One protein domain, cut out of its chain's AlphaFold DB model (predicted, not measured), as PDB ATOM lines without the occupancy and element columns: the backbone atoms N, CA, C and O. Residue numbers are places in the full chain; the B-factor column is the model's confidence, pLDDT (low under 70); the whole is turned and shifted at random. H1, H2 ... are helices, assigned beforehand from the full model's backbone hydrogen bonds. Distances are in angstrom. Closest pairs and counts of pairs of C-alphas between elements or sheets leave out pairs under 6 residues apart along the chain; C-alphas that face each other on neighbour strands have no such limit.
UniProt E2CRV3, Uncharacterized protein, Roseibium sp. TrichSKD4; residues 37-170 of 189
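AT A GLANCE: This is residues 37 to 170 of the 189 residues of an uncharacterized protein of Roseibium sp. TrichSKD4 (UniProt E2CRV3). A long helix, H1, and a helix about half as long, H2, fold back on each other as a helical hairpin, with the short helix H3 beyond H2 as seen from H1. H4 lies off to one side of these helices, and a long looping stretch without a named element, residues 114 to 158, runs from H4 out to Asp 141, at the far end from Ile 38, and back to the short H5. The printed part has 134 residues with five named helices, in the order H1, H2, H3, H4, H5, and no named strand; the class is all helix, though under half of the residues, 63, are in named elements. It is only just compact, close to loose, with a radius of gyration of the C-alphas of 16.6 A, and it spans 54 by 40 by 23 A.

IN THESE COORDINATES: H1, residues 37 to 63, begins with C-alpha 37 at (253.876, 314.381, 274.316) and measures 39.1 A from first to last C-alpha. H2, residues 74 to 87, is 19.9 A long and begins with C-alpha 74 at (277.792, 309.829, 267.662). H3, residues 93 to 100, measures 10.5 A, and H4, residues 105 to 113, measures 12.2 A. H5, residues 159 to 163, is 6.2 A long and ends with C-alpha 163 at (262.575, 320.146, 273.640).

HOW THE PARTS SIT: H1 and H2 form a helical hairpin and touch, with the C-alphas of Ser 51 and Leu 77 the closest at 7.2 A. They run opposite ways at a shallow tilt of 25 degrees, and H1 touches H2 with residues 44 to 51 alone. H2 and H3 are close but not clearly touching; their closest C-alphas, those of Ile 86 and Leu 93, are 6.6 A apart. They run opposite ways at a tilt of 36 degrees, only just steep. H2 and H5 only just touch, with 3 pairs of C-alphas within 8 A, the closest being those of Ile 82 and Leu 161 at 7.4 A. H3 and H5 are near each other. H4 is apart from H1, H3 and H5, and only just apart from H2, at 8.3 A. In H1, H2, H3, H4 and H5 every O i to N i+4 pair is within hydrogen-bond range.

THE WHOLE: The two C-alphas farthest apart are those of Ile 38 and Asp 141, at 54.4 A. The printed part has no cut. The link from H4 to H5, 45 residues, is long; in it residues 137 to 138 pair with residues 144 to 145, antiparallel. The links from H2 to H3 and from H3 to H4 are tight, and that from H1 to H2 is short. The mean pLDDT of the printed part is 73.4, and 51 residues are under 70, among them residues 65 to 76 and 111 to 139.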
ATOM      1  N   HIS A  37     252.600 314.087 273.669       93.88
ATOM      2  CA  HIS A  37     253.876 314.381 274.316       93.88
ATOM      3  C   HIS A  37     254.555 313.131 274.907       93.88
ATOM      4  O   HIS A  37     255.747 312.909 274.703       93.88
ATOM      5  N   ILE A  38     253.811 312.269 275.611       95.44
ATOM      6  CA  ILE A  38     254.378 311.044 276.189       95.44
ATOM      7  C   ILE A  38     254.731 310.030 275.098       95.44
ATOM      8  O   ILE A  38     255.779 309.393 275.193       95.44
ATOM      9  N   LYS A  39     253.915 309.902 274.044       95.56
ATOM     10  CA  LYS A  39     254.229 309.029 272.901       95.56
ATOM     11  C   LYS A  39     255.553 309.420 272.250       95.56
ATOM     12  O   LYS A  39     256.382 308.545 272.017       95.56
ATOM     13  N   LYS A  40     255.786 310.716 272.037       95.31
ATOM     14  CA  LYS A  40     257.039 311.224 271.460       95.31
ATOM     15  C   LYS A  40     258.246 310.957 272.361       95.31
ATOM     16  O   LYS A  40     259.267 310.460 271.892       95.31
ATOM     17  N   ARG A  41     258.111 311.171 273.679       94.69
ATOM     18  CA  ARG A  41     259.159 310.800 274.651       94.69
ATOM     19  C   ARG A  41     259.463 309.297 274.626       94.69
ATOM     20  O   ARG A  41     260.630 308.917 274.672       94.69
ATOM     21  N   ILE A  42     258.446 308.434 274.525       94.69
ATOM     22  CA  ILE A  42     258.623 306.973 274.408       94.69
ATOM     23  C   ILE A  42     259.347 306.612 273.117       94.69
ATOM     24  O   ILE A  42     260.290 305.828 273.174       94.69
ATOM     25  N   ALA A  43     258.941 307.189 271.983       94.56
ATOM     26  CA  ALA A  43     259.577 306.946 270.691       94.56
ATOM     27  C   ALA A  43     261.072 307.287 270.739       94.56
ATOM     28  O   ALA A  43     261.901 306.435 270.424       94.56
ATOM     29  N   LEU A  44     261.414 308.477 271.248       93.00
ATOM     30  CA  LEU A  44     262.802 308.895 271.445       93.00
ATOM     31  C   LEU A  44     263.560 307.936 272.374       93.00
ATOM     32  O   LEU A  44     264.669 307.521 272.063       93.00
ATOM     33  N   THR A  45     262.947 307.526 273.487       92.44
ATOM     34  CA  THR A  45     263.580 306.612 274.454       92.44
ATOM     35  C   THR A  45     263.843 305.229 273.858       92.44
ATOM     36  O   THR A  45     264.900 304.653 274.094       92.44
ATOM     37  N   ILE A  46     262.885 304.672 273.110       92.31
ATOM     38  CA  ILE A  46     263.028 303.370 272.449       92.31
ATOM     39  C   ILE A  46     264.132 303.430 271.397       92.31
ATOM     40  O   ILE A  46     264.975 302.536 271.374       92.31
ATOM     41  N   MET A  47     264.136 304.480 270.569       91.00
ATOM     42  CA  MET A  47     265.164 304.680 269.555       91.00
ATOM     43  C   MET A  47     266.542 304.724 270.209       91.00
ATOM     44  O   MET A  47     267.368 303.885 269.885       91.00
ATOM     45  N   LEU A  48     266.752 305.613 271.188       87.50
ATOM     46  CA  LEU A  48     268.031 305.729 271.892       87.50
ATOM     47  C   LEU A  48     268.454 304.387 272.503       87.50
ATOM     48  O   LEU A  48     269.543 303.914 272.215       87.50
ATOM     49  N   ARG A  49     267.582 303.705 273.258       87.06
ATOM     50  CA  ARG A  49     267.916 302.400 273.865       87.06
ATOM     51  C   ARG A  49     268.381 301.354 272.855       87.06
ATOM     52  O   ARG A  49     269.298 300.599 273.152       87.06
ATOM     53  N   VAL A  50     267.719 301.271 271.704       87.31
ATOM     54  CA  VAL A  50     268.118 300.342 270.642       87.31
ATOM     55  C   VAL A  50     269.427 300.781 270.005       87.31
ATOM     56  O   VAL A  50     270.251 299.916 269.731       87.31
ATOM     57  N   SER A  51     269.642 302.084 269.815       84.69
ATOM     58  CA  SER A  51     270.884 302.569 269.223       84.69
ATOM     59  C   SER A  51     272.108 302.349 270.102       84.69
ATOM     60  O   SER A  51     273.106 301.850 269.604       84.69
ATOM     61  N   PHE A  52     272.009 302.611 271.406       79.81
ATOM     62  CA  PHE A  52     273.095 302.323 272.349       79.81
ATOM     63  C   PHE A  52     273.383 300.817 272.456       79.81
ATOM     64  O   PHE A  52     274.534 300.402 272.469       79.81
ATOM     65  N   ALA A  53     272.352 299.965 272.453       81.94
ATOM     66  CA  ALA A  53     272.575 298.518 272.416       81.94
ATOM     67  C   ALA A  53     273.241 298.071 271.101       81.94
ATOM     68  O   ALA A  53     274.062 297.158 271.080       81.94
ATOM     69  N   PHE A  54     272.896 298.699 269.978       81.12
ATOM     70  CA  PHE A  54     273.543 298.417 268.701       81.12
ATOM     71  C   PHE A  54     275.005 298.897 268.667       81.12
ATOM     72  O   PHE A  54     275.856 298.194 268.123       81.12
ATOM     73  N   GLU A  55     275.314 300.027 269.301       76.75
ATOM     74  CA  GLU A  55     276.680 300.516 269.511       76.75
ATOM     75  C   GLU A  55     277.528 299.522 270.313       76.75
ATOM     76  O   GLU A  55     278.601 299.137 269.851       76.75
ATOM     77  N   ASP A  56     277.017 299.020 271.441       74.81
ATOM     78  CA  ASP A  56     277.702 298.002 272.251       74.81
ATOM     79  C   ASP A  56     278.064 296.758 271.419       74.81
ATOM     80  O   ASP A  56     279.150 296.186 271.556       74.81
ATOM     81  N   LEU A  57     277.173 296.344 270.509       76.69
ATOM     82  CA  LEU A  57     277.441 295.246 269.577       76.69
ATOM     83  C   LEU A  57     278.564 295.581 268.592       76.69
ATOM     84  O   LEU A  57     279.407 294.723 268.323       76.69
ATOM     85  N   GLN A  58     278.561 296.789 268.026       73.12
ATOM     86  CA  GLN A  58     279.593 297.222 267.084       73.12
ATOM     87  C   GLN A  58     280.955 297.341 267.772       73.12
ATOM     88  O   GLN A  58     281.932 296.820 267.240       73.12
ATOM     89  N   LEU A  59     281.007 297.907 268.983       73.12
ATOM     90  CA  LEU A  59     282.212 297.974 269.812       73.12
ATOM     91  C   LEU A  59     282.763 296.580 270.125       73.12
ATOM     92  O   LEU A  59     283.961 296.333 269.986       73.12
ATOM     93  N   PHE A  60     281.895 295.638 270.499       72.38
ATOM     94  CA  PHE A  60     282.298 294.252 270.732       72.38
ATOM     95  C   PHE A  60     282.836 293.578 269.457       72.38
ATOM     96  O   PHE A  60     283.831 292.853 269.505       72.38
ATOM     97  N   ALA A  61     282.204 293.822 268.308       71.19
ATOM     98  CA  ALA A  61     282.643 293.281 267.024       71.19
ATOM     99  C   ALA A  61     283.986 293.875 266.557       71.19
ATOM    100  O   ALA A  61     284.820 293.144 266.015       71.19
ATOM    101  N   ASP A  62     284.214 295.171 266.790       71.06
ATOM    102  CA  ASP A  62     285.493 295.839 266.526       71.06
ATOM    103  C   ASP A  62     286.586 295.307 267.471       71.06
ATOM    104  O   ASP A  62     287.680 294.979 267.011       71.06
ATOM    105  N   TRP A  63     286.283 295.104 268.762       68.38
ATOM    106  CA  TRP A  63     287.208 294.482 269.725       68.38
ATOM    107  C   TRP A  63     287.633 293.066 269.311       68.38
ATOM    108  O   TRP A  63     288.795 292.691 269.464       68.38
ATOM    109  N   LEU A  64     286.715 292.285 268.736       70.06
ATOM    110  CA  LEU A  64     287.007 290.961 268.183       70.06
ATOM    111  C   LEU A  64     287.715 290.991 266.815       70.06
ATOM    112  O   LEU A  64     288.043 289.931 266.283       70.06
ATOM    113  N   GLY A  65     287.939 292.169 266.224       63.22
ATOM    114  CA  GLY A  65     288.586 292.321 264.919       63.22
ATOM    115  C   GLY A  65     287.757 291.805 263.739       63.22
ATOM    116  O   GLY A  65     288.307 291.525 262.676       63.22
ATOM    117  N   VAL A  66     286.441 291.638 263.915       62.12
ATOM    118  CA  VAL A  66     285.526 291.115 262.881       62.12
ATOM    119  C   VAL A  66     284.694 292.205 262.199       62.12
ATOM    120  O   VAL A  66     283.983 291.923 261.231       62.12
ATOM    121  N   ALA A  67     284.779 293.445 262.678       60.41
ATOM    122  CA  ALA A  67     284.143 294.610 262.079       60.41
ATOM    123  C   ALA A  67     285.179 295.602 261.523       60.41
ATOM    124  O   ALA A  67     286.370 295.546 261.814       60.41
ATOM    125  N   SER A  68     284.716 296.446 260.600       51.25
ATOM    126  CA  SER A  68     285.553 297.283 259.737       51.25
ATOM    127  C   SER A  68     285.932 298.628 260.365       51.25
ATOM    128  O   SER A  68     286.135 299.586 259.625       51.25
ATOM    129  N   GLY A  69     285.983 298.737 261.697       49.75
ATOM    130  CA  GLY A  69     286.335 299.987 262.376       49.75
ATOM    131  C   GLY A  69     285.335 301.117 262.122       49.75
ATOM    132  O   GLY A  69     285.678 302.287 262.257       49.75
ATOM    133  N   SER A  70     284.097 300.790 261.731       50.47
ATOM    134  CA  SER A  70     283.044 301.792 261.525       50.47
ATOM    135  C   SER A  70     282.363 302.189 262.834       50.47
ATOM    136  O   SER A  70     281.250 302.708 262.747       50.47
ATOM    137  N   GLY A  71     282.979 301.868 263.986       53.62
ATOM    138  CA  GLY A  71     282.474 302.042 265.346       53.62
ATOM    139  C   GLY A  71     281.471 303.180 265.421       53.62
ATOM    140  O   GLY A  71     281.796 304.306 265.037       53.62
ATOM    141  N   TYR A  72     280.244 302.808 265.783       56.66
ATOM    142  CA  TYR A  72     279.062 303.653 265.883       56.66
ATOM    143  C   TYR A  72     279.411 305.131 266.096       56.66
ATOM    144  O   TYR A  72     279.993 305.505 267.113       56.66
ATOM    145  N   ALA A  73     279.124 305.975 265.107       56.97
ATOM    146  CA  ALA A  73     279.439 307.389 265.217       56.97
ATOM    147  C   ALA A  73     278.344 308.098 266.020       56.97
ATOM    148  O   ALA A  73     277.155 307.965 265.721       56.97
ATOM    149  N   ALA A  74     278.731 308.933 266.984       56.56
ATOM    150  CA  ALA A  74     277.792 309.829 267.662       56.56
ATOM    151  C   ALA A  74     277.021 310.743 266.687       56.56
ATOM    152  O   ALA A  74     275.888 311.150 266.966       56.56
ATOM    153  N   ASP A  75     277.598 310.999 265.512       60.91
ATOM    154  CA  ASP A  75     276.962 311.733 264.419       60.91
ATOM    155  C   ASP A  75     275.799 310.948 263.790       60.91
ATOM    156  O   ASP A  75     274.752 311.536 263.506       60.91
ATOM    157  N   ASP A  76     275.910 309.617 263.666       67.56
ATOM    158  CA  ASP A  76     274.817 308.764 263.176       67.56
ATOM    159  C   ASP A  76     273.633 308.793 264.152       67.56
ATOM    160  O   ASP A  76     272.471 308.871 263.736       67.56
ATOM    161  N   LEU A  77     273.891 308.782 265.469       76.19
ATOM    162  CA  LEU A  77     272.823 308.943 266.459       76.19
ATOM    163  C   LEU A  77     272.173 310.318 266.364       76.19
ATOM    164  O   LEU A  77     270.946 310.417 266.410       76.19
ATOM    165  N   THR A  78     272.977 311.369 266.217       76.50
ATOM    166  CA  THR A  78     272.486 312.745 266.104       76.50
ATOM    167  C   THR A  78     271.593 312.904 264.873       76.50
ATOM    168  O   THR A  78     270.477 313.419 264.986       76.50
ATOM    169  N   ALA A  79     272.004 312.371 263.719       79.69
ATOM    170  CA  ALA A  79     271.195 312.361 262.503       79.69
ATOM    171  C   ALA A  79     269.890 311.561 262.676       79.69
ATOM    172  O   ALA A  79     268.820 312.028 262.279       79.69
ATOM    173  N   ASN A  80     269.940 310.396 263.335       85.44
ATOM    174  CA  ASN A  80     268.749 309.601 263.648       85.44
ATOM    175  C   ASN A  80     267.774 310.349 264.575       85.44
ATOM    176  O   ASN A  80     266.562 310.316 264.348       85.44
ATOM    177  N   VAL A  81     268.283 311.060 265.589       87.25
ATOM    178  CA  VAL A  81     267.476 311.909 266.482       87.25
ATOM    179  C   VAL A  81     266.800 313.028 265.696       87.25
ATOM    180  O   VAL A  81     265.590 313.208 265.833       87.25
ATOM    181  N   ILE A  82     267.541 313.748 264.848       88.19
ATOM    182  CA  ILE A  82     266.981 314.808 263.995       88.19
ATOM    183  C   ILE A  82     265.895 314.231 263.078       88.19
ATOM    184  O   ILE A  82     264.787 314.764 263.031       88.19
ATOM    185  N   GLY A  83     266.167 313.106 262.414       90.06
ATOM    186  CA  GLY A  83     265.203 312.427 261.549       90.06
ATOM    187  C   GLY A  83     263.923 312.022 262.284       90.06
ATOM    188  O   GLY A  83     262.821 312.245 261.778       90.06
ATOM    189  N   LEU A  84     264.042 311.497 263.509       91.94
ATOM    190  CA  LEU A  84     262.886 311.171 264.344       91.94
ATOM    191  C   LEU A  84     262.093 312.428 264.731       91.94
ATOM    192  O   LEU A  84     260.865 312.412 264.681       91.94
ATOM    193  N   LEU A  85     262.765 313.520 265.103       91.69
ATOM    194  CA  LEU A  85     262.108 314.785 265.450       91.69
ATOM    195  C   LEU A  85     261.354 315.380 264.254       91.69
ATOM    196  O   LEU A  85     260.224 315.841 264.429       91.69
ATOM    197  N   ILE A  86     261.916 315.289 263.046       93.25
ATOM    198  CA  ILE A  86     261.228 315.664 261.803       93.25
ATOM    199  C   ILE A  86     259.989 314.787 261.593       93.25
ATOM    200  O   ILE A  86     258.894 315.304 261.378       93.25
ATOM    201  N   ALA A  87     260.122 313.464 261.728       92.50
ATOM    202  CA  ALA A  87     259.004 312.532 261.573       92.50
ATOM    203  C   ALA A  87     257.882 312.749 262.608       92.50
ATOM    204  O   ALA A  87     256.716 312.469 262.332       92.50
ATOM    205  N   MET A  88     258.217 313.265 263.794       93.81
ATOM    206  CA  MET A  88     257.258 313.625 264.845       93.81
ATOM    207  C   MET A  88     256.669 315.039 264.688       93.81
ATOM    208  O   MET A  88     255.808 315.419 265.488       93.81
ATOM    209  N   GLY A  89     257.109 315.805 263.684       92.12
ATOM    210  CA  GLY A  89     256.665 317.178 263.434       92.12
ATOM    211  C   GLY A  89     257.177 318.198 264.456       92.12
ATOM    212  O   GLY A  89     256.529 319.216 264.673       92.12
ATOM    213  N   GLU A  90     258.299 317.920 265.122       92.31
ATOM    214  CA  GLU A  90     258.887 318.813 266.136       92.31
ATOM    215  C   GLU A  90     259.785 319.900 265.545       92.31
ATOM    216  O   GLU A  90     259.988 320.946 266.168       92.31
ATOM    217  N   VAL A  91     260.330 319.628 264.360       93.69
ATOM    218  CA  VAL A  91     261.206 320.510 263.592       93.69
ATOM    219  C   VAL A  91     261.050 320.177 262.109       93.69
ATOM    220  O   VAL A  91     260.844 319.019 261.747       93.69
ATOM    221  N   THR A  92     261.117 321.173 261.240       94.25
ATOM    222  CA  THR A  92     261.205 320.956 259.790       94.25
ATOM    223  C   THR A  92     262.644 320.646 259.375       94.25
ATOM    224  O   THR A  92     263.592 320.948 260.097       94.25
ATOM    225  N   LEU A  93     262.834 320.057 258.190       90.50
ATOM    226  CA  LEU A  93     264.183 319.851 257.649       90.50
ATOM    227  C   LEU A  93     264.936 321.183 257.500       90.50
ATOM    228  O   LEU A  93     266.110 321.262 257.841       90.50
ATOM    229  N   GLU A  94     264.251 322.230 257.039       91.00
ATOM    230  CA  GLU A  94     264.828 323.564 256.863       91.00
ATOM    231  C   GLU A  94     265.287 324.173 258.196       91.00
ATOM    232  O   GLU A  94     266.418 324.643 258.303       91.00
ATOM    233  N   GLU A  95     264.455 324.103 259.241       90.12
ATOM    234  CA  GLU A  95     264.830 324.565 260.584       90.12
ATOM    235  C   GLU A  95     265.996 323.759 261.164       90.12
ATOM    236  O   GLU A  95     266.884 324.337 261.792       90.12
ATOM    237  N   ALA A  96     266.016 322.438 260.950       87.94
ATOM    238  CA  ALA A  96     267.100 321.583 261.416       87.94
ATOM    239  C   ALA A  96     268.430 321.944 260.734       87.94
ATOM    240  O   ALA A  96     269.424 322.143 261.430       87.94
ATOM    241  N   LEU A  97     268.443 322.092 259.405       85.25
ATOM    242  CA  LEU A  97     269.637 322.482 258.643       85.25
ATOM    243  C   LEU A  97     270.129 323.880 259.034       85.25
ATOM    244  O   LEU A  97     271.314 324.066 259.306       85.25
ATOM    245  N   SER A  98     269.210 324.843 259.147       84.75
ATOM    246  CA  SER A  98     269.517 326.217 259.565       84.75
ATOM    247  C   SER A  98     270.174 326.270 260.948       84.75
ATOM    248  O   SER A  98     271.119 327.026 261.173       84.75
ATOM    249  N   ALA A  99     269.717 325.428 261.874       81.69
ATOM    250  CA  ALA A  99     270.228 325.394 263.237       81.69
ATOM    251  C   ALA A  99     271.506 324.556 263.421       81.69
ATOM    252  O   ALA A  99     272.216 324.776 264.400       81.69
ATOM    253  N   CYS A 100     271.795 323.596 262.534       76.94
ATOM    254  CA  CYS A 100     272.945 322.693 262.682       76.94
ATOM    255  C   CYS A 100     274.240 323.197 262.028       76.94
ATOM    256  O   CYS A 100     275.268 322.591 262.288       76.94
ATOM    257  N   HIS A 101     274.197 324.294 261.258       75.75
ATOM    258  CA  HIS A 101     275.335 324.906 260.552       75.75
ATOM    259  C   HIS A 101     276.174 323.911 259.726       75.75
ATOM    260  O   HIS A 101     277.018 323.188 260.249       75.75
ATOM    261  N   GLU A 102     275.971 323.897 258.409       76.56
ATOM    262  CA  GLU A 102     276.769 323.055 257.512       76.56
ATOM    263  C   GLU A 102     278.257 323.433 257.563       76.56
ATOM    264  O   GLU A 102     278.618 324.599 257.398       76.56
ATOM    265  N   VAL A 103     279.109 322.425 257.755       75.94
ATOM    266  CA  VAL A 103     280.572 322.535 257.671       75.94
ATOM    267  C   VAL A 103     281.074 321.938 256.357       75.94
ATOM    268  O   VAL A 103     280.383 321.159 255.694       75.94
ATOM    269  N   SER A 104     282.298 322.278 255.968       77.88
ATOM    270  CA  SER A 104     282.955 321.719 254.796       77.88
ATOM    271  C   SER A 104     283.154 320.204 254.921       77.88
ATOM    272  O   SER A 104     283.245 319.635 256.011       77.88
ATOM    273  N   ARG A 105     283.277 319.530 253.769       78.06
ATOM    274  CA  ARG A 105     283.565 318.089 253.712       78.06
ATOM    275  C   ARG A 105     284.843 317.728 254.469       78.06
ATOM    276  O   ARG A 105     284.878 316.688 255.117       78.06
ATOM    277  N   ASP A 106     285.872 318.562 254.372       74.31
ATOM    278  CA  ASP A 106     287.165 318.294 255.001       74.31
ATOM    279  C   ASP A 106     287.068 318.421 256.526       74.31
ATOM    280  O   ASP A 106     287.599 317.571 257.240       74.31
ATOM    281  N   ALA A 107     286.313 319.406 257.030       73.44
ATOM    282  CA  ALA A 107     286.017 319.523 258.455       73.44
ATOM    283  C   ALA A 107     285.183 318.337 258.967       73.44
ATOM    284  O   ALA A 107     285.517 317.744 259.992       73.44
ATOM    285  N   ALA A 108     284.145 317.932 258.227       74.00
ATOM    286  CA  ALA A 108     283.329 316.771 258.577       74.00
ATOM    287  C   ALA A 108     284.153 315.470 258.623       74.00
ATOM    288  O   ALA A 108     284.031 314.701 259.573       74.00
ATOM    289  N   LEU A 109     285.023 315.234 257.632       71.94
ATOM    290  CA  LEU A 109     285.903 314.060 257.601       71.94
ATOM    291  C   LEU A 109     286.928 314.077 258.737       71.94
ATOM    292  O   LEU A 109     287.166 313.050 259.362       71.94
ATOM    293  N   HIS A 110     287.505 315.234 259.055       70.50
ATOM    294  CA  HIS A 110     288.442 315.333 260.170       70.50
ATOM    295  C   HIS A 110     287.760 315.077 261.520       70.50
ATOM    296  O   HIS A 110     288.323 314.369 262.352       70.50
ATOM    297  N   LEU A 111     286.549 315.599 261.745       69.38
ATOM    298  CA  LEU A 111     285.757 315.275 262.938       69.38
ATOM    299  C   LEU A 111     285.441 313.773 263.008       69.38
ATOM    300  O   LEU A 111     285.604 313.157 264.060       69.38
ATOM    301  N   TRP A 112     285.078 313.178 261.870       66.38
ATOM    302  CA  TRP A 112     284.815 311.746 261.730       66.38
ATOM    303  C   TRP A 112     286.043 310.866 261.991       66.38
ATOM    304  O   TRP A 112     285.898 309.747 262.476       66.38
ATOM    305  N   ASP A 113     287.250 311.334 261.692       66.06
ATOM    306  CA  ASP A 113     288.482 310.568 261.908       66.06
ATOM    307  C   ASP A 113     289.057 310.742 263.333       66.06
ATOM    308  O   ASP A 113     289.853 309.914 263.772       66.06
ATOM    309  N   ASN A 114     288.626 311.763 264.090       60.88
ATOM    310  CA  ASN A 114     289.135 312.111 265.431       60.88
ATOM    311  C   ASN A 114     288.048 311.969 266.525       60.88
ATOM    312  O   ASN A 114     287.779 312.895 267.295       60.88
ATOM    313  N   ARG A 115     287.397 310.796 266.564       56.75
ATOM    314  CA  ARG A 115     286.117 310.497 267.251       56.75
ATOM    315  C   ARG A 115     286.116 310.482 268.780       56.75
ATOM    316  O   ARG A 115     285.129 310.042 269.364       56.75
ATOM    317  N   ASP A 116     287.144 310.981 269.453       50.50
ATOM    318  CA  ASP A 116     287.301 310.934 270.920       50.50
ATOM    319  C   ASP A 116     286.200 311.711 271.699       50.50
ATOM    320  O   ASP A 116     286.333 311.983 272.892       50.50
ATOM    321  N   ARG A 117     285.138 312.164 271.019       46.41
ATOM    322  CA  ARG A 117     284.194 313.213 271.425       46.41
ATOM    323  C   ARG A 117     282.723 312.845 271.163       46.41
ATOM    324  O   ARG A 117     281.893 313.742 271.038       46.41
ATOM    325  N   GLY A 118     282.393 311.553 271.086       41.81
ATOM    326  CA  GLY A 118     281.038 311.060 270.821       41.81
ATOM    327  C   GLY A 118     280.466 310.148 271.914       41.81
ATOM    328  O   GLY A 118     281.056 309.117 272.191       41.81
ATOM    329  N   LEU A 119     279.313 310.560 272.468       45.00
ATOM    330  CA  LEU A 119     278.380 309.899 273.409       45.00
ATOM    331  C   LEU A 119     278.931 309.303 274.724       45.00
ATOM    332  O   LEU A 119     279.864 308.516 274.782       45.00
ATOM    333  N   HIS A 120     278.278 309.690 275.822       44.22
ATOM    334  CA  HIS A 120     278.451 309.099 277.149       44.22
ATOM    335  C   HIS A 120     277.780 307.714 277.186       44.22
ATOM    336  O   HIS A 120     276.804 307.491 276.476       44.22
ATOM    337  N   ASP A 121     278.205 306.833 278.092       45.91
ATOM    338  CA  ASP A 121     277.612 305.501 278.346       45.91
ATOM    339  C   ASP A 121     276.115 305.503 278.767       45.91
ATOM    340  O   ASP A 121     275.510 304.449 278.978       45.91
ATOM    341  N   GLN A 122     275.497 306.680 278.905       53.09
ATOM    342  CA  GLN A 122     274.131 306.876 279.387       53.09
ATOM    343  C   GLN A 122     273.226 307.453 278.299       53.09
ATOM    344  O   GLN A 122     273.332 308.615 277.903       53.09
ATOM    345  N   TYR A 123     272.248 306.651 277.873       57.97
ATOM    346  CA  TYR A 123     271.336 307.016 276.790       57.97
ATOM    347  C   TYR A 123     270.407 308.198 277.090       57.97
ATOM    348  O   TYR A 123     269.837 308.788 276.172       57.97
ATOM    349  N   ASP A 124     270.187 308.521 278.364       58.41
ATOM    350  CA  ASP A 124     269.361 309.647 278.796       58.41
ATOM    351  C   ASP A 124     270.146 310.965 278.894       58.41
ATOM    352  O   ASP A 124     269.547 312.008 279.170       58.41
ATOM    353  N   GLN A 125     271.450 310.938 278.585       58.62
ATOM    354  CA  GLN A 125     272.333 312.103 278.488       58.62
ATOM    355  C   GLN A 125     273.221 312.055 277.227       58.62
ATOM    356  O   GLN A 125     274.449 312.045 277.332       58.62
ATOM    357  N   PRO A 126     272.641 312.038 276.012       54.09
ATOM    358  CA  PRO A 126     273.448 312.006 274.801       54.09
ATOM    359  C   PRO A 126     274.258 313.304 274.651       54.09
ATOM    360  O   PRO A 126     273.715 314.410 274.721       54.09
ATOM    361  N   ILE A 127     275.566 313.174 274.418       52.34
ATOM    362  CA  ILE A 127     276.424 314.283 273.990       52.34
ATOM    363  C   ILE A 127     276.101 314.559 272.520       52.34
ATOM    364  O   ILE A 127     276.442 313.767 271.650       52.34
ATOM    365  N   LEU A 128     275.426 315.679 272.259       54.38
ATOM    366  CA  LEU A 128     275.029 316.121 270.914       54.38
ATOM    367  C   LEU A 128     275.941 317.230 270.366       54.38
ATOM    368  O   LEU A 128     275.486 318.084 269.609       54.38
ATOM    369  N   HIS A 129     277.199 317.296 270.810       49.56
ATOM    370  CA  HIS A 129     278.148 318.270 270.275       49.56
ATOM    371  C   HIS A 129     279.549 317.678 270.166       49.56
ATOM    372  O   HIS A 129     280.083 317.136 271.131       49.56
ATOM    373  N   SER A 130     280.162 317.854 269.002       49.91
ATOM    374  CA  SER A 130     281.601 317.724 268.831       49.91
ATOM    375  C   SER A 130     282.279 318.969 269.411       49.91
ATOM    376  O   SER A 130     281.933 320.097 269.050       49.91
ATOM    377  N   ASP A 131     283.254 318.805 270.305       52.06
ATOM    378  CA  ASP A 131     284.154 319.909 270.646       52.06
ATOM    379  C   ASP A 131     284.991 320.239 269.390       52.06
ATOM    380  O   ASP A 131     285.732 319.392 268.897       52.06
ATOM    381  N   THR A 132     284.838 321.447 268.837       52.88
ATOM    382  CA  THR A 132     285.560 321.931 267.643       52.88
ATOM    383  C   THR A 132     286.662 322.940 267.978       52.88
ATOM    384  O   THR A 132     287.128 323.648 267.095       52.88
ATOM    385  N   ARG A 133     287.108 323.035 269.243       54.41
ATOM    386  CA  ARG A 133     288.079 324.047 269.726       54.41
ATOM    387  C   ARG A 133     289.481 323.993 269.095       54.41
ATOM    388  O   ARG A 133     290.377 324.679 269.585       54.41
ATOM    389  N   THR A 134     289.711 323.192 268.060       54.41
ATOM    390  CA  THR A 134     291.005 323.140 267.379       54.41
ATOM    391  C   THR A 134     291.229 324.464 266.636       54.41
ATOM    392  O   THR A 134     290.410 324.838 265.797       54.41
ATOM    393  N   PRO A 135     292.290 325.224 266.958       52.62
ATOM    394  CA  PRO A 135     292.546 326.500 266.308       52.62
ATOM    395  C   PRO A 135     292.937 326.304 264.840       52.62
ATOM    396  O   PRO A 135     293.717 325.413 264.503       52.62
ATOM    397  N   CYS A 136     292.428 327.191 263.983       58.44
ATOM    398  CA  CYS A 136     292.824 327.286 262.581       58.44
ATOM    399  C   CYS A 136     294.327 327.577 262.479       58.44
ATOM    400  O   CYS A 136     294.833 328.461 263.177       58.44
ATOM    401  N   GLY A 137     295.037 326.903 261.576       60.72
ATOM    402  CA  GLY A 137     296.461 327.158 261.395       60.72
ATOM    403  C   GLY A 137     297.177 326.156 260.506       60.72
ATOM    404  O   GLY A 137     296.582 325.430 259.714       60.72
ATOM    405  N   THR A 138     298.491 326.124 260.652       58.34
ATOM    406  CA  THR A 138     299.366 325.137 260.030       58.34
ATOM    407  C   THR A 138     300.221 324.575 261.152       58.34
ATOM    408  O   THR A 138     300.786 325.337 261.940       58.34
ATOM    409  N   ASN A 139     300.277 323.253 261.259       63.53
ATOM    410  CA  ASN A 139     301.168 322.578 262.183       63.53
ATOM    411  C   ASN A 139     302.614 322.986 261.872       63.53
ATOM    412  O   ASN A 139     302.944 323.465 260.784       63.53
ATOM    413  N   THR A 140     303.511 322.764 262.828       73.19
ATOM    414  CA  THR A 140     304.941 323.078 262.668       73.19
ATOM    415  C   THR A 140     305.604 322.300 261.526       73.19
ATOM    416  O   THR A 140     306.655 322.713 261.045       73.19
ATOM    417  N   ASP A 141     304.989 321.204 261.076       78.88
ATOM    418  CA  ASP A 141     305.419 320.369 259.950       78.88
ATOM    419  C   ASP A 141     304.858 320.813 258.582       78.88
ATOM    420  O   ASP A 141     305.144 320.182 257.566       78.88
ATOM    421  N   GLY A 142     304.077 321.898 258.535       63.12
ATOM    422  CA  GLY A 142     303.471 322.411 257.305       63.12
ATOM    423  C   GLY A 142     302.122 321.782 256.942       63.12
ATOM    424  O   GLY A 142     301.525 322.189 255.946       63.12
ATOM    425  N   SER A 143     301.611 320.826 257.728       62.69
ATOM    426  CA  SER A 143     300.264 320.278 257.526       62.69
ATOM    427  C   SER A 143     299.179 321.253 257.996       62.69
ATOM    428  O   SER A 143     299.339 321.962 258.989       62.69
ATOM    429  N   THR A 144     298.063 321.330 257.271       58.91
ATOM    430  CA  THR A 144     296.943 322.219 257.617       58.91
ATOM    431  C   THR A 144     296.283 321.763 258.922       58.91
ATOM    432  O   THR A 144     295.866 320.612 259.032       58.91
ATOM    433  N   MET A 145     296.156 322.658 259.906       64.00
ATOM    434  CA  MET A 145     295.314 322.425 261.084       64.00
ATOM    435  C   MET A 145     293.854 322.652 260.699       64.00
ATOM    436  O   MET A 145     293.552 323.603 259.975       64.00
ATOM    437  N   MET A 146     292.945 321.808 261.193       67.62
ATOM    438  CA  MET A 146     291.521 321.986 260.923       67.62
ATOM    439  C   MET A 146     291.042 323.333 261.476       67.62
ATOM    440  O   MET A 146     291.302 323.671 262.631       67.62
ATOM    441  N   CYS A 147     290.339 324.093 260.642       66.44
ATOM    442  CA  CYS A 147     289.707 325.334 261.055       66.44
ATOM    443  C   CYS A 147     288.458 325.048 261.903       66.44
ATOM    444  O   CYS A 147     287.638 324.218 261.514       66.44
ATOM    445  N   ASP A 148     288.267 325.766 263.017       68.38
ATOM    446  CA  ASP A 148     286.964 325.815 263.698       68.38
ATOM    447  C   ASP A 148     285.985 326.602 262.813       68.38
ATOM    448  O   ASP A 148     285.806 327.811 262.970       68.38
ATOM    449  N   GLU A 149     285.364 325.918 261.853       72.94
ATOM    450  CA  GLU A 149     284.303 326.478 261.002       72.94
ATOM    451  C   GLU A 149     283.066 326.877 261.823       72.94
ATOM    452  O   GLU A 149     282.289 327.734 261.415       72.94
ATOM    453  N   CYS A 150     282.952 326.355 263.046       71.19
ATOM    454  CA  CYS A 150     281.936 326.718 264.025       71.19
ATOM    455  C   CYS A 150     282.418 327.817 264.995       71.19
ATOM    456  O   CYS A 150     281.859 327.970 266.092       71.19
ATOM    457  N   SER A 151     283.471 328.568 264.651       68.81
ATOM    458  CA  SER A 151     283.947 329.702 265.447       68.81
ATOM    459  C   SER A 151     282.869 330.786 265.525       68.81
ATOM    460  O   SER A 151     282.304 331.209 264.519       68.81
ATOM    461  N   GLY A 152     282.539 331.220 266.743       68.50
ATOM    462  CA  GLY A 152     281.462 332.186 266.993       68.50
ATOM    463  C   GLY A 152     280.048 331.594 267.042       68.50
ATOM    464  O   GLY A 152     279.121 332.307 267.423       68.50
ATOM    465  N   GLN A 153     279.869 330.303 266.740       70.44
ATOM    466  CA  GLN A 153     278.596 329.619 266.973       70.44
ATOM    467  C   GLN A 153     278.388 329.346 268.472       70.44
ATOM    468  O   GLN A 153     279.357 329.069 269.194       70.44
ATOM    469  N   PRO A 154     277.135 329.371 268.967       71.06
ATOM    470  CA  PRO A 154     276.825 328.891 270.305       71.06
ATOM    471  C   PRO A 154     277.326 327.453 270.478       71.06
ATOM    472  O   PRO A 154     276.937 326.557 269.735       71.06
ATOM    473  N   LYS A 155     278.170 327.207 271.484       70.12
ATOM    474  CA  LYS A 155     278.653 325.854 271.819       70.12
ATOM    475  C   LYS A 155     277.610 325.103 272.662       70.12
ATOM    476  O   LYS A 155     277.895 324.634 273.760       70.12
ATOM    477  N   ALA A 156     276.375 325.074 272.173       72.00
ATOM    478  CA  ALA A 156     275.236 324.410 272.788       72.00
ATOM    479  C   ALA A 156     274.369 323.777 271.690       72.00
ATOM    480  O   ALA A 156     274.248 324.360 270.611       72.00
ATOM    481  N   PRO A 157     273.746 322.615 271.945       73.38
ATOM    482  CA  PRO A 157     272.876 321.988 270.963       73.38
ATOM    483  C   PRO A 157     271.665 322.887 270.656       73.38
ATOM    484  O   PRO A 157     271.143 323.544 271.568       73.38
ATOM    485  N   PRO A 158     271.171 322.886 269.406       79.94
ATOM    486  CA  PRO A 158     269.920 323.538 269.054       79.94
ATOM    487  C   PRO A 158     268.776 323.192 270.010       79.94
ATOM    488  O   PRO A 158     268.594 322.043 270.415       79.94
ATOM    489  N   SER A 159     267.950 324.184 270.345       82.56
ATOM    490  CA  SER A 159     266.899 324.029 271.361       82.56
ATOM    491  C   SER A 159     265.903 322.912 271.033       82.56
ATOM    492  O   SER A 159     265.433 322.228 271.947       82.56
ATOM    493  N   PHE A 160     265.625 322.667 269.747       83.88
ATOM    494  CA  PHE A 160     264.720 321.606 269.305       83.88
ATOM    495  C   PHE A 160     265.212 320.202 269.699       83.88
ATOM    496  O   PHE A 160     264.386 319.362 270.050       83.88
ATOM    497  N   LEU A 161     266.532 319.970 269.763       80.69
ATOM    498  CA  LEU A 161     267.115 318.704 270.233       80.69
ATOM    499  C   LEU A 161     266.864 318.457 271.725       80.69
ATOM    500  O   LEU A 161     266.915 317.324 272.191       80.69
ATOM    501  N   THR A 162     266.578 319.516 272.485       80.25
ATOM    502  CA  THR A 162     266.368 319.452 273.941       80.25
ATOM    503  C   THR A 162     264.902 319.594 274.358       80.25
ATOM    504  O   THR A 162     264.576 319.414 275.536       80.25
ATOM    505  N   ARG A 163     264.009 319.908 273.405       83.62
ATOM    506  CA  ARG A 163     262.575 320.146 273.640       83.62
ATOM    507  C   ARG A 163     261.861 318.879 274.101       83.62
ATOM    508  O   ARG A 163     261.045 318.932 275.020       83.62
ATOM    509  N   ILE A 164     262.189 317.746 273.488       87.88
ATOM    510  CA  ILE A 164     261.722 316.430 273.919       87.88
ATOM    511  C   ILE A 164     262.860 315.746 274.648       87.88
ATOM    512  O   ILE A 164     263.918 315.501 274.079       87.88
ATOM    513  N   ARG A 165     262.623 315.401 275.912       88.31
ATOM    514  CA  ARG A 165     263.585 314.635 276.703       88.31
ATOM    515  C   ARG A 165     263.204 313.161 276.721       88.31
ATOM    516  O   ARG A 165     262.013 312.865 276.907       88.31
ATOM    517  N   PRO A 166     264.174 312.239 276.596       90.00
ATOM    518  CA  PRO A 166     263.900 310.830 276.820       90.00
ATOM    519  C   PRO A 166     263.328 310.606 278.226       90.00
ATOM    520  O   PRO A 166     263.394 311.457 279.120       90.00
ATOM    521  N   LEU A 167     262.674 309.469 278.403       91.31
ATOM    522  CA  LEU A 167     262.216 309.010 279.704       91.31
ATOM    523  C   LEU A 167     263.413 308.456 280.466       91.31
ATOM    524  O   LEU A 167     264.181 307.655 279.924       91.31
ATOM    525  N   SER A 168     263.514 308.810 281.746       88.00
ATOM    526  CA  SER A 168     264.425 308.096 282.638       88.00
ATOM    527  C   SER A 168     264.020 306.622 282.741       88.00
ATOM    528  O   SER A 168     262.885 306.238 282.432       88.00
ATOM    529  N   ASN A 169     264.932 305.775 283.220       83.25
ATOM    530  CA  ASN A 169     264.638 304.358 283.446       83.25
ATOM    531  C   ASN A 169     263.384 304.135 284.312       83.25
ATOM    532  O   ASN A 169     262.565 303.265 284.003       83.25
ATOM    533  N   ASP A 170     263.198 304.942 285.355       86.38
ATOM    534  CA  ASP A 170     262.056 304.823 286.265       86.38
ATOM    535  C   ASP A 170     260.755 305.371 285.681       86.38
ATOM    536  O   ASP A 170     259.683 304.809 285.924       86.38
TER     537      ASP A 170